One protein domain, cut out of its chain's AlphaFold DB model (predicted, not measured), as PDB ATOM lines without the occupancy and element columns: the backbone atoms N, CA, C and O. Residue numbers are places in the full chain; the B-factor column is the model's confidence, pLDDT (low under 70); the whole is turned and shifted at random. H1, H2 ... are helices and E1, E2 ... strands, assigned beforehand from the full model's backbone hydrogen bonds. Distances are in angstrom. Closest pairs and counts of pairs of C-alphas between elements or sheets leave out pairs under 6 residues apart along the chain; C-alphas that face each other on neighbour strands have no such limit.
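What this domain is: This is residues 10 to 83 of the 83 residues of an uncharacterized protein of Candidatus Kaiserbacteria bacterium RIFCSPHIGHO2_02_FULL_54_22 (UniProt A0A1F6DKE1). The chain is strung out as an open, loose string of parts: a small hairpin of two short strands, E1 and E2, at one end leads straight into helix H1, a bare stretch then runs on to the long helix H2, and a loop turns back from H2 to H3, with no helix touching another. The hairpin and H1 make one end of the longest axis, and H2 and H3 lie toward the other. The printed part has 74 residues with two named strands and three named helices, in the order E1, E2, H1, H2, H3; the sheet has the order E1 - E2 and is antiparallel, and the class is mostly helix. The whole is extended, with a radius of gyration of the C-alphas of 22.2 A, and the C-alphas span 65 by 30 by 23 A along their three main axes.

Where its parts are: Start at C-alpha 11, at (43.399, -34.197, 54.716), where strand E1 begins; it covers residues 11 to 14. Strand E2 follows as residues 17 to 20. Next look at residues 22 to 31 for helix H1, which is 14.3 A from first to last C-alpha. Find C-alpha 41 at (54.849, -25.794, 96.175); from there helix H2 runs through residues 41 to 58 over 25.8 A, the longest helix. Helix H3 takes residues 68 to 80 over 19.0 A and ends at C-alpha 80, at (32.495, -3.597, 99.371).

How they stand to each other: Begin at the hairpin of E1 and E2, antiparallel neighbours whose directions stand at 153 degrees. There the C-alphas of Lys 13 and Val 18 face each other at 5.1 A. N 17 and O 14 are within hydrogen-bond range at 2.8 A, as are N 19 and O 12 at 3.1 A. A tight link of one residue joins E2 to H1. E1 and H1 are apart. Farther along, H1 and H2 are apart, and so are H2 and H3 and also H1 and H3. In H1 and H2 every O i to N i+4 pair is within hydrogen-bond range; in H3 it is 8 of 9.

The domain as a whole: The C-alphas of Glu 15 and Lys 83 are the two farthest apart, at 68.7 A. The printed part has no cut and ends at the chain's last residue. No link is long; those from H1 to H2 and from H2 to H3 are short, with 9 residues each. Residues 26 to 37, of which 26 to 31 belong to H1, stand free, and so do residues 76 to 83, of which 76 to 80 belong to H3. Mean pLDDT of the printed part is 81.3; look for values under 70 at residues 10 to 17, 31 to 35 and 79 to 83.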
ATOM      1  N   ALA A  10      41.320 -30.662  54.031       59.94
ATOM      2  CA  ALA A  10      42.747 -30.423  54.236       59.94
ATOM      3  C   ALA A  10      43.526 -31.717  54.524       59.94
ATOM      4  O   ALA A  10      44.669 -31.641  54.961       59.94
ATOM      5  N   VAL A  11      42.888 -32.879  54.332       61.69
ATOM      6  CA  VAL A  11      43.399 -34.197  54.716       61.69
ATOM      7  C   VAL A  11      43.471 -35.095  53.486       61.69
ATOM      8  O   VAL A  11      42.436 -35.517  52.972       61.69
ATOM      9  N   SER A  12      44.689 -35.433  53.068       65.94
ATOM     10  CA  SER A  12      44.941 -36.591  52.201       65.94
ATOM     11  C   SER A  12      45.276 -37.789  53.086       65.94
ATOM     12  O   SER A  12      46.063 -37.661  54.027       65.94
ATOM     13  N   LYS A  13      44.625 -38.927  52.831       63.66
ATOM     14  CA  LYS A  13      44.851 -40.183  53.553       63.66
ATOM     15  C   LYS A  13      45.615 -41.129  52.637       63.66
ATOM     16  O   LYS A  13      44.999 -41.683  51.734       63.66
ATOM     17  N   ASP A  14      46.898 -41.322  52.904       62.22
ATOM     18  CA  ASP A  14      47.725 -42.327  52.232       62.22
ATOM     19  C   ASP A  14      48.264 -43.298  53.277       62.22
ATOM     20  O   ASP A  14      48.836 -42.866  54.273       62.22
ATOM     21  N   GLU A  15      48.025 -44.597  53.080       56.56
ATOM     22  CA  GLU A  15      48.639 -45.709  53.833       56.56
ATOM     23  C   GLU A  15      48.730 -45.532  55.370       56.56
ATOM     24  O   GLU A  15      49.681 -45.963  56.015       56.56
ATOM     25  N   GLY A  16      47.723 -44.910  55.994       62.59
ATOM     26  CA  GLY A  16      47.687 -44.701  57.451       62.59
ATOM     27  C   GLY A  16      48.342 -43.405  57.946       62.59
ATOM     28  O   GLY A  16      48.373 -43.164  59.153       62.59
ATOM     29  N   VAL A  17      48.790 -42.538  57.038       60.81
ATOM     30  CA  VAL A  17      49.325 -41.201  57.314       60.81
ATOM     31  C   VAL A  17      48.315 -40.134  56.883       60.81
ATOM     32  O   VAL A  17      47.644 -40.244  55.855       60.81
ATOM     33  N   VAL A  18      48.184 -39.087  57.698       70.62
ATOM     34  CA  VAL A  18      47.335 -37.922  57.421       70.62
ATOM     35  C   VAL A  18      48.228 -36.736  57.087       70.62
ATOM     36  O   VAL A  18      48.940 -36.229  57.952       70.62
ATOM     37  N   VAL A  19      48.176 -36.286  55.834       76.62
ATOM     38  CA  VAL A  19      48.902 -35.093  55.384       76.62
ATOM     39  C   VAL A  19      48.008 -33.871  55.575       76.62
ATOM     40  O   VAL A  19      46.881 -33.848  55.079       76.62
ATOM     41  N   LEU A  20      48.510 -32.872  56.306       78.50
ATOM     42  CA  LEU A  20      47.815 -31.623  56.629       78.50
ATOM     43  C   LEU A  20      48.545 -30.427  56.019       78.50
ATOM     44  O   LEU A  20      49.772 -30.385  55.978       78.50
ATOM     45  N   SER A  21      47.791 -29.405  55.614       81.06
ATOM     46  CA  SER A  21      48.380 -28.091  55.324       81.06
ATOM     47  C   SER A  21      48.946 -27.460  56.604       81.06
ATOM     48  O   SER A  21      48.315 -27.574  57.657       81.06
ATOM     49  N   LEU A  22      50.059 -26.723  56.503       82.56
ATOM     50  CA  LEU A  22      50.682 -26.026  57.644       82.56
ATOM     51  C   LEU A  22      49.679 -25.158  58.422       82.56
ATOM     52  O   LEU A  22      49.638 -25.193  59.643       82.56
ATOM     53  N   LYS A  23      48.766 -24.486  57.712       83.38
ATOM     54  CA  LYS A  23      47.714 -23.659  58.319       83.38
ATOM     55  C   LYS A  23      46.768 -24.442  59.242       83.38
ATOM     56  O   LYS A  23      46.339 -23.922  60.268       83.38
ATOM     57  N   GLU A  24      46.409 -25.669  58.867       79.44
ATOM     58  CA  GLU A  24      45.534 -26.519  59.689       79.44
ATOM     59  C   GLU A  24      46.314 -27.156  60.848       79.44
ATOM     60  O   GLU A  24      45.766 -27.324  61.936       79.44
ATOM     61  N   TYR A  25      47.604 -27.440  60.650       80.19
ATOM     62  CA  TYR A  25      48.498 -27.876  61.720       80.19
ATOM     63  C   TYR A  25      48.654 -26.803  62.811       80.19
ATOM     64  O   TYR A  25      48.421 -27.087  63.986       80.19
ATOM     65  N   ASP A  26      48.922 -25.553  62.427       81.50
ATOM     66  CA  ASP A  26      49.043 -24.430  63.365       81.50
ATOM     67  C   ASP A  26      47.740 -24.189  64.141       81.50
ATOM     68  O   ASP A  26      47.746 -23.910  65.341       81.50
ATOM     69  N   ARG A  27      46.592 -24.363  63.474       82.31
ATOM     70  CA  ARG A  27      45.278 -24.287  64.117       82.31
ATOM     71  C   ARG A  27      45.102 -25.370  65.180       82.31
ATOM     72  O   ARG A  27      44.622 -25.062  66.272       82.31
ATOM     73  N   LEU A  28      45.470 -26.618  64.883       78.44
ATOM     74  CA  LEU A  28      45.380 -27.723  65.842       78.44
ATOM     75  C   LEU A  28      46.259 -27.470  67.063       78.44
ATOM     76  O   LEU A  28      45.794 -27.665  68.183       78.44
ATOM     77  N   LEU A  29      47.478 -26.966  66.859       75.12
ATOM     78  CA  LEU A  29      48.358 -26.561  67.955       75.12
ATOM     79  C   LEU A  29      47.738 -25.446  68.804       75.12
ATOM     80  O   LEU A  29      47.774 -25.527  70.027       75.12
ATOM     81  N   ALA A  30      47.104 -24.448  68.184       73.56
ATOM     82  CA  ALA A  30      46.436 -23.366  68.909       73.56
ATOM     83  C   ALA A  30      45.193 -23.827  69.693       73.56
ATOM     84  O   ALA A  30      44.849 -23.232  70.713       73.56
ATOM     85  N   THR A  31      44.506 -24.877  69.226       68.94
ATOM     86  CA  THR A  31      43.358 -25.463  69.948       68.94
ATOM     87  C   THR A  31      43.781 -26.470  71.012       68.94
ATOM     88  O   THR A  31      42.981 -26.819  71.882       68.94
ATOM     89  N   HIS A  32      45.020 -26.956  70.949       68.00
ATOM     90  CA  HIS A  32      45.546 -27.901  71.911       68.00
ATOM     91  C   HIS A  32      45.831 -27.170  73.224       68.00
ATOM     92  O   HIS A  32      46.871 -26.536  73.393       68.00
ATOM     93  N   VAL A  33      44.910 -27.280  74.182       62.88
ATOM     94  CA  VAL A  33      45.143 -26.818  75.554       62.88
ATOM     95  C   VAL A  33      46.366 -27.571  76.094       62.88
ATOM     96  O   VAL A  33      46.326 -28.802  76.170       62.88
ATOM     97  N   PRO A  34      47.479 -26.892  76.422       63.41
ATOM     98  CA  PRO A  34      48.637 -27.577  76.966       63.41
ATOM     99  C   PRO A  34      48.262 -28.136  78.336       63.41
ATOM    100  O   PRO A  34      47.705 -27.431  79.180       63.41
ATOM    101  N   ASN A  35      48.569 -29.410  78.563       69.19
ATOM    102  CA  ASN A  35      48.423 -29.999  79.885       69.19
ATOM    103  C   ASN A  35      49.555 -29.464  80.762       69.19
ATOM    104  O   ASN A  35      50.708 -29.871  80.617       69.19
ATOM    105  N   TYR A  36      49.229 -28.529  81.649       72.69
ATOM    106  CA  TYR A  36      50.162 -28.029  82.649       72.69
ATOM    107  C   TYR A  36      50.030 -28.859  83.920       72.69
ATOM    108  O   TYR A  36      48.991 -28.852  84.578       72.69
ATOM    109  N   TYR A  37      51.102 -29.562  84.271       79.75
ATOM    110  CA  TYR A  37      51.203 -30.265  85.542       79.75
ATOM    111  C   TYR A  37      51.846 -29.333  86.563       79.75
ATOM    112  O   TYR A  37      52.996 -28.921  86.402       79.75
ATOM    113  N   LEU A  38      51.099 -28.983  87.609       86.44
ATOM    114  CA  LEU A  38      51.661 -28.263  88.747       86.44
ATOM    115  C   LEU A  38      52.541 -29.218  89.552       86.44
ATOM    116  O   LEU A  38      52.175 -30.368  89.782       86.44
ATOM    117  N   THR A  39      53.704 -28.739  89.987       91.12
ATOM    118  CA  THR A  39      54.644 -29.516  90.800       91.12
ATOM    119  C   THR A  39      55.139 -28.703  91.993       91.12
ATOM    120  O   THR A  39      55.049 -27.470  92.025       91.12
ATOM    121  N   GLY A  40      55.640 -29.408  93.011       94.44
ATOM    122  CA  GLY A  40      56.196 -28.804  94.219       94.44
ATOM    123  C   GLY A  40      55.191 -27.913  94.949       94.44
ATOM    124  O   GLY A  40      54.023 -28.266  95.107       94.44
ATOM    125  N   LYS A  41      55.647 -26.729  95.370       94.31
ATOM    126  CA  LYS A  41      54.849 -25.794  96.175       94.31
ATOM    127  C   LYS A  41      53.530 -25.394  95.503       94.31
ATOM    128  O   LYS A  41      52.524 -25.284  96.188       94.31
ATOM    129  N   ALA A  42      53.521 -25.214  94.182       90.81
ATOM    130  CA  ALA A  42      52.317 -24.809  93.459       90.81
ATOM    131  C   ALA A  42      51.216 -25.881  93.506       90.81
ATOM    132  O   ALA A  42      50.043 -25.538  93.618       90.81
ATOM    133  N   ALA A  43      51.591 -27.165  93.459       93.38
ATOM    134  CA  ALA A  43      50.642 -28.263  93.629       93.38
ATOM    135  C   ALA A  43      50.087 -28.284  95.060       93.38
ATOM    136  O   ALA A  43      48.878 -28.270  95.252       93.38
ATOM    137  N   THR A  44      50.965 -28.192  96.064       94.88
ATOM    138  CA  THR A  44      50.556 -28.190  97.477       94.88
ATOM    139  C   THR A  44      49.660 -27.004  97.844       94.88
ATOM    140  O   THR A  44      48.724 -27.157  98.625       94.88
ATOM    141  N   ASP A  45      49.938 -25.815  97.308       95.94
ATOM    142  CA  ASP A  45      49.115 -24.627  97.548       95.94
ATOM    143  C   ASP A  45      47.712 -24.797  96.937       95.94
ATOM    144  O   ASP A  45      46.723 -24.386  97.547       95.94
ATOM    145  N   LEU A  46      47.613 -25.441  95.768       93.56
ATOM    146  CA  LEU A  46      46.328 -25.777  95.157       93.56
ATOM    147  C   LEU A  46      45.562 -26.813  95.989       93.56
ATOM    148  O   LEU A  46      44.374 -26.614  96.235       93.56
ATOM    149  N   ASP A  47      46.228 -27.874  96.448       93.94
ATOM    150  CA  ASP A  47      45.601 -28.916  97.273       93.94
ATOM    151  C   ASP A  47      44.982 -28.318  98.542       93.94
ATOM    152  O   ASP A  47      43.821 -28.584  98.857       93.94
ATOM    153  N   LYS A  48      45.717 -27.426  99.219       96.44
ATOM    154  CA  LYS A  48      45.215 -26.698 100.393       96.44
ATOM    155  C   LYS A  48      44.005 -25.828 100.066       96.44
ATOM    156  O   LYS A  48      43.034 -25.829 100.815       96.44
ATOM    157  N   LEU A  49      44.039 -25.106  98.945       95.50
ATOM    158  CA  LEU A  49      42.917 -24.269  98.514       95.50
ATOM    159  C   LEU A  49      41.655 -25.108  98.277       95.50
ATOM    160  O   LEU A  49      40.555 -24.694  98.649       95.50
ATOM    161  N   VAL A  50      41.803 -26.290  97.676       94.38
ATOM    162  CA  VAL A  50      40.690 -27.221  97.451       94.38
ATOM    163  C   VAL A  50      40.163 -27.772  98.774       94.38
ATOM    164  O   VAL A  50      38.951 -27.775  98.985       94.38
ATOM    165  N   GLU A  51      41.046 -28.195  99.678       96.12
ATOM    166  CA  GLU A  51      40.675 -28.704 101.000       96.12
ATOM    167  C   GLU A  51      39.871 -27.670 101.804       96.12
ATOM    168  O   GLU A  51      38.793 -27.970 102.321       96.12
ATOM    169  N   GLU A  52      40.349 -26.424 101.850       94.81
ATOM    170  CA  GLU A  52      39.652 -25.325 102.517       94.81
ATOM    171  C   GLU A  52      38.289 -25.044 101.879       94.81
ATOM    172  O   GLU A  52      37.298 -24.905 102.599       94.81
ATOM    173  N   GLY A  53      38.212 -25.025 100.546       92.56
ATOM    174  CA  GLY A  53      36.955 -24.825  99.827       92.56
ATOM    175  C   GLY A  53      35.926 -25.928 100.098       92.56
ATOM    176  O   GLY A  53      34.742 -25.640 100.277       92.56
ATOM    177  N   LEU A  54      36.364 -27.188 100.187       95.06
ATOM    178  CA  LEU A  54      35.494 -28.313 100.546       95.06
ATOM    179  C   LEU A  54      34.989 -28.205 101.986       95.06
ATOM    180  O   LEU A  54      33.811 -28.456 102.245       95.06
ATOM    181  N   ARG A  55      35.851 -27.784 102.917       95.38
ATOM    182  CA  ARG A  55      35.449 -27.519 104.301       95.38
ATOM    183  C   ARG A  55      34.416 -26.393 104.373       95.38
ATOM    184  O   ARG A  55      33.379 -26.564 105.006       95.38
ATOM    185  N   GLU A  56      34.648 -25.270 103.695       93.38
ATOM    186  CA  GLU A  56      33.696 -24.151 103.645       93.38
ATOM    187  C   GLU A  56      32.351 -24.551 103.028       93.38
ATOM    188  O   GLU A  56      31.300 -24.089 103.478       93.38
ATOM    189  N   TYR A  57      32.368 -25.430 102.023       92.19
ATOM    190  CA  TYR A  57      31.155 -26.008 101.454       92.19
ATOM    191  C   TYR A  57      30.384 -26.839 102.481       92.19
ATOM    192  O   TYR A  57      29.187 -26.614 102.657       92.19
ATOM    193  N   ALA A  58      31.064 -27.734 103.202       92.50
ATOM    194  CA  ALA A  58      30.451 -28.548 104.251       92.50
ATOM    195  C   ALA A  58      29.871 -27.697 105.397       92.50
ATOM    196  O   ALA A  58      28.821 -28.019 105.946       92.50
ATOM    197  N   GLU A  59      30.522 -26.580 105.723       94.25
ATOM    198  CA  GLU A  59      30.069 -25.617 106.732       94.25
ATOM    199  C   GLU A  59      28.956 -24.673 106.231       94.25
ATOM    200  O   GLU A  59      28.483 -23.826 106.989       94.25
ATOM    201  N   GLY A  60      28.545 -24.771 104.961       91.44
ATOM    202  CA  GLY A  60      27.508 -23.914 104.378       91.44
ATOM    203  C   GLY A  60      27.941 -22.459 104.163       91.44
ATOM    204  O   GLY A  60      27.095 -21.578 104.018       91.44
ATOM    205  N   LYS A  61      29.249 -22.181 104.124       89.88
ATOM    206  CA  LYS A  61      29.825 -20.834 103.927       89.88
ATOM    207  C   LYS A  61      29.946 -20.432 102.452       89.88
ATOM    208  O   LYS A  61      30.525 -19.394 102.134       89.88
ATOM    209  N   THR A  62      29.407 -21.245 101.546       89.44
ATOM    210  CA  THR A  62      29.457 -21.015 100.099       89.44
ATOM    211  C   THR A  62      28.268 -20.193  99.606       89.44
ATOM    212  O   THR A  62      27.234 -20.082 100.262       89.44
ATOM    213  N   ILE A  63      28.425 -19.580  98.432       88.56
ATOM    214  CA  ILE A  63      27.341 -18.877  97.739       88.56
ATOM    215  C   ILE A  63      26.782 -19.763  96.630       88.56
ATOM    216  O   ILE A  63      27.532 -20.452  95.941       88.56
ATOM    217  N   HIS A  64      25.470 -19.701  96.417       89.69
ATOM    218  CA  HIS A  64      24.852 -20.294  95.240       89.69
ATOM    219  C   HIS A  64      24.790 -19.262  94.109       89.69
ATOM    220  O   HIS A  64      24.391 -18.119  94.333       89.69
ATOM    221  N   ALA A  65      25.198 -19.660  92.907       91.62
ATOM    222  CA  ALA A  65      25.118 -18.841  91.703       91.62
ATOM    223  C   ALA A  65      24.864 -19.738  90.487       91.62
ATOM    224  O   ALA A  65      25.395 -20.845  90.403       91.62
ATOM    225  N   SER A  66      24.081 -19.243  89.533       90.94
ATOM    226  CA  SER A  66      23.739 -19.944  88.290       90.94
ATOM    227  C   SER A  66      24.873 -19.925  87.258       90.94
ATOM    228  O   SER A  66      24.878 -20.709  86.311       90.94
ATOM    229  N   SER A  67      25.851 -19.032  87.433       92.56
ATOM    230  CA  SER A  67      27.015 -18.907  86.556       92.56
ATOM    231  C   SER A  67      28.247 -18.378  87.292       92.56
ATOM    232  O   SER A  67      28.152 -17.726  88.334       92.56
ATOM    233  N   ILE A  68      29.427 -18.597  86.704       90.31
ATOM    234  CA  ILE A  68      30.697 -18.061  87.220       90.31
ATOM    235  C   ILE A  68      30.672 -16.526  87.233       90.31
ATOM    236  O   ILE A  68      31.102 -15.905  88.204       90.31
ATOM    237  N   SER A  69      30.142 -15.898  86.179       92.25
ATOM    238  CA  SER A  69      30.031 -14.439  86.090       92.25
ATOM    239  C   SER A  69      29.178 -13.863  87.220       92.25
ATOM    240  O   SER A  69      29.551 -12.855  87.824       92.25
ATOM    241  N   GLU A  70      28.070 -14.530  87.544       90.94
ATOM    242  CA  GLU A  70      27.221 -14.172  88.678       90.94
ATOM    243  C   GLU A  70      27.953 -14.359  90.014       90.94
ATOM    244  O   GLU A  70      27.984 -13.431  90.825       90.94
ATOM    245  N   ALA A  71      28.627 -15.497  90.220       89.12
ATOM    246  CA  ALA A  71      29.413 -15.754  91.428       89.12
ATOM    247  C   ALA A  71      30.477 -14.665  91.671       89.12
ATOM    248  O   ALA A  71      30.625 -14.152  92.785       89.12
ATOM    249  N   LEU A  72      31.185 -14.248  90.614       90.56
ATOM    250  CA  LEU A  72      32.181 -13.175  90.675       90.56
ATOM    251  C   LEU A  72      31.550 -11.818  91.016       90.56
ATOM    252  O   LEU A  72      32.117 -11.059  91.806       90.56
ATOM    253  N   ALA A  73      30.380 -11.506  90.453       90.50
ATOM    254  CA  ALA A  73      29.658 -10.275  90.760       90.50
ATOM    255  C   ALA A  73      29.187 -10.234  92.225       90.50
ATOM    256  O   ALA A  73      29.345  -9.207  92.891       90.50
ATOM    257  N   ILE A  74      28.667 -11.351  92.749       88.81
ATOM    258  CA  ILE A  74      28.259 -11.489  94.155       88.81
ATOM    259  C   ILE A  74      29.465 -11.276  95.077       88.81
ATOM    260  O   ILE A  74      29.405 -10.443  95.986       88.81
ATOM    261  N   ARG A  75      30.590 -11.948  94.805       84.56
ATOM    262  CA  ARG A  75      31.817 -11.817  95.606       84.56
ATOM    263  C   ARG A  75      32.354 -10.383  95.616       84.56
ATOM    264  O   ARG A  75      32.711  -9.872  96.676       84.56
ATOM    265  N   ARG A  76      32.363  -9.700  94.463       86.62
ATOM    266  CA  ARG A  76      32.771  -8.283  94.368       86.62
ATOM    267  C   ARG A  76      31.900  -7.381  95.248       86.62
ATOM    268  O   ARG A  76      32.434  -6.536  95.959       86.62
ATOM    269  N   LYS A  77      30.579  -7.591  95.262       81.50
ATOM    270  CA  LYS A  77      29.650  -6.826  96.115       81.50
ATOM    271  C   LYS A  77      29.868  -7.084  97.611       81.50
ATOM    272  O   LYS A  77      29.782  -6.149  98.403       81.50
ATOM    273  N   GLN A  78      30.180  -8.318  98.008       76.38
ATOM    274  CA  GLN A  78      30.460  -8.666  99.409       76.38
ATOM    275  C   GLN A  78      31.756  -8.024  99.934       76.38
ATOM    276  O   GLN A  78      31.805  -7.621 101.094       76.38
ATOM    277  N   GLY A  79      32.773  -7.852  99.080       66.44
ATOM    278  CA  GLY A  79      34.013  -7.147  99.432       66.44
ATOM    279  C   GLY A  79      33.828  -5.650  99.719       66.44
ATOM    280  O   GLY A  79      34.568  -5.090 100.520       66.44
ATOM    281  N   HIS A  80      32.813  -5.011  99.128       57.06
ATOM    282  CA  HIS A  80      32.495  -3.597  99.371       57.06
ATOM    283  C   HIS A  80      31.709  -3.343 100.665       57.06
ATOM    284  O   HIS A  80      31.740  -2.227 101.165       57.06
ATOM    285  N   LYS A  81      31.032  -4.354 101.231       52.62
ATOM    286  CA  LYS A  81      30.271  -4.229 102.492       52.62
ATOM    287  C   LYS A  81      31.123  -4.354 103.764       52.62
ATOM    288  O   LYS A  81      30.602  -4.131 104.848       52.62
ATOM    289  N   LYS A  82      32.396  -4.749 103.647       49.78
ATOM    290  CA  LYS A  82      33.338  -4.899 104.775       49.78
ATOM    291  C   LYS A  82      34.316  -3.717 104.923       49.78
ATOM    292  O   LYS A  82      35.297  -3.855 105.649       49.78
ATOM    293  N   LYS A  83      34.083  -2.601 104.224       43.16
ATOM    294  CA  LYS A  83      34.828  -1.344 104.384       43.16
ATOM    295  C   LYS A  83      33.964  -0.293 105.056       43.16
ATOM    296  O   LYS A  83      32.761  -0.257 104.722       43.16
TER     297      LYS A  83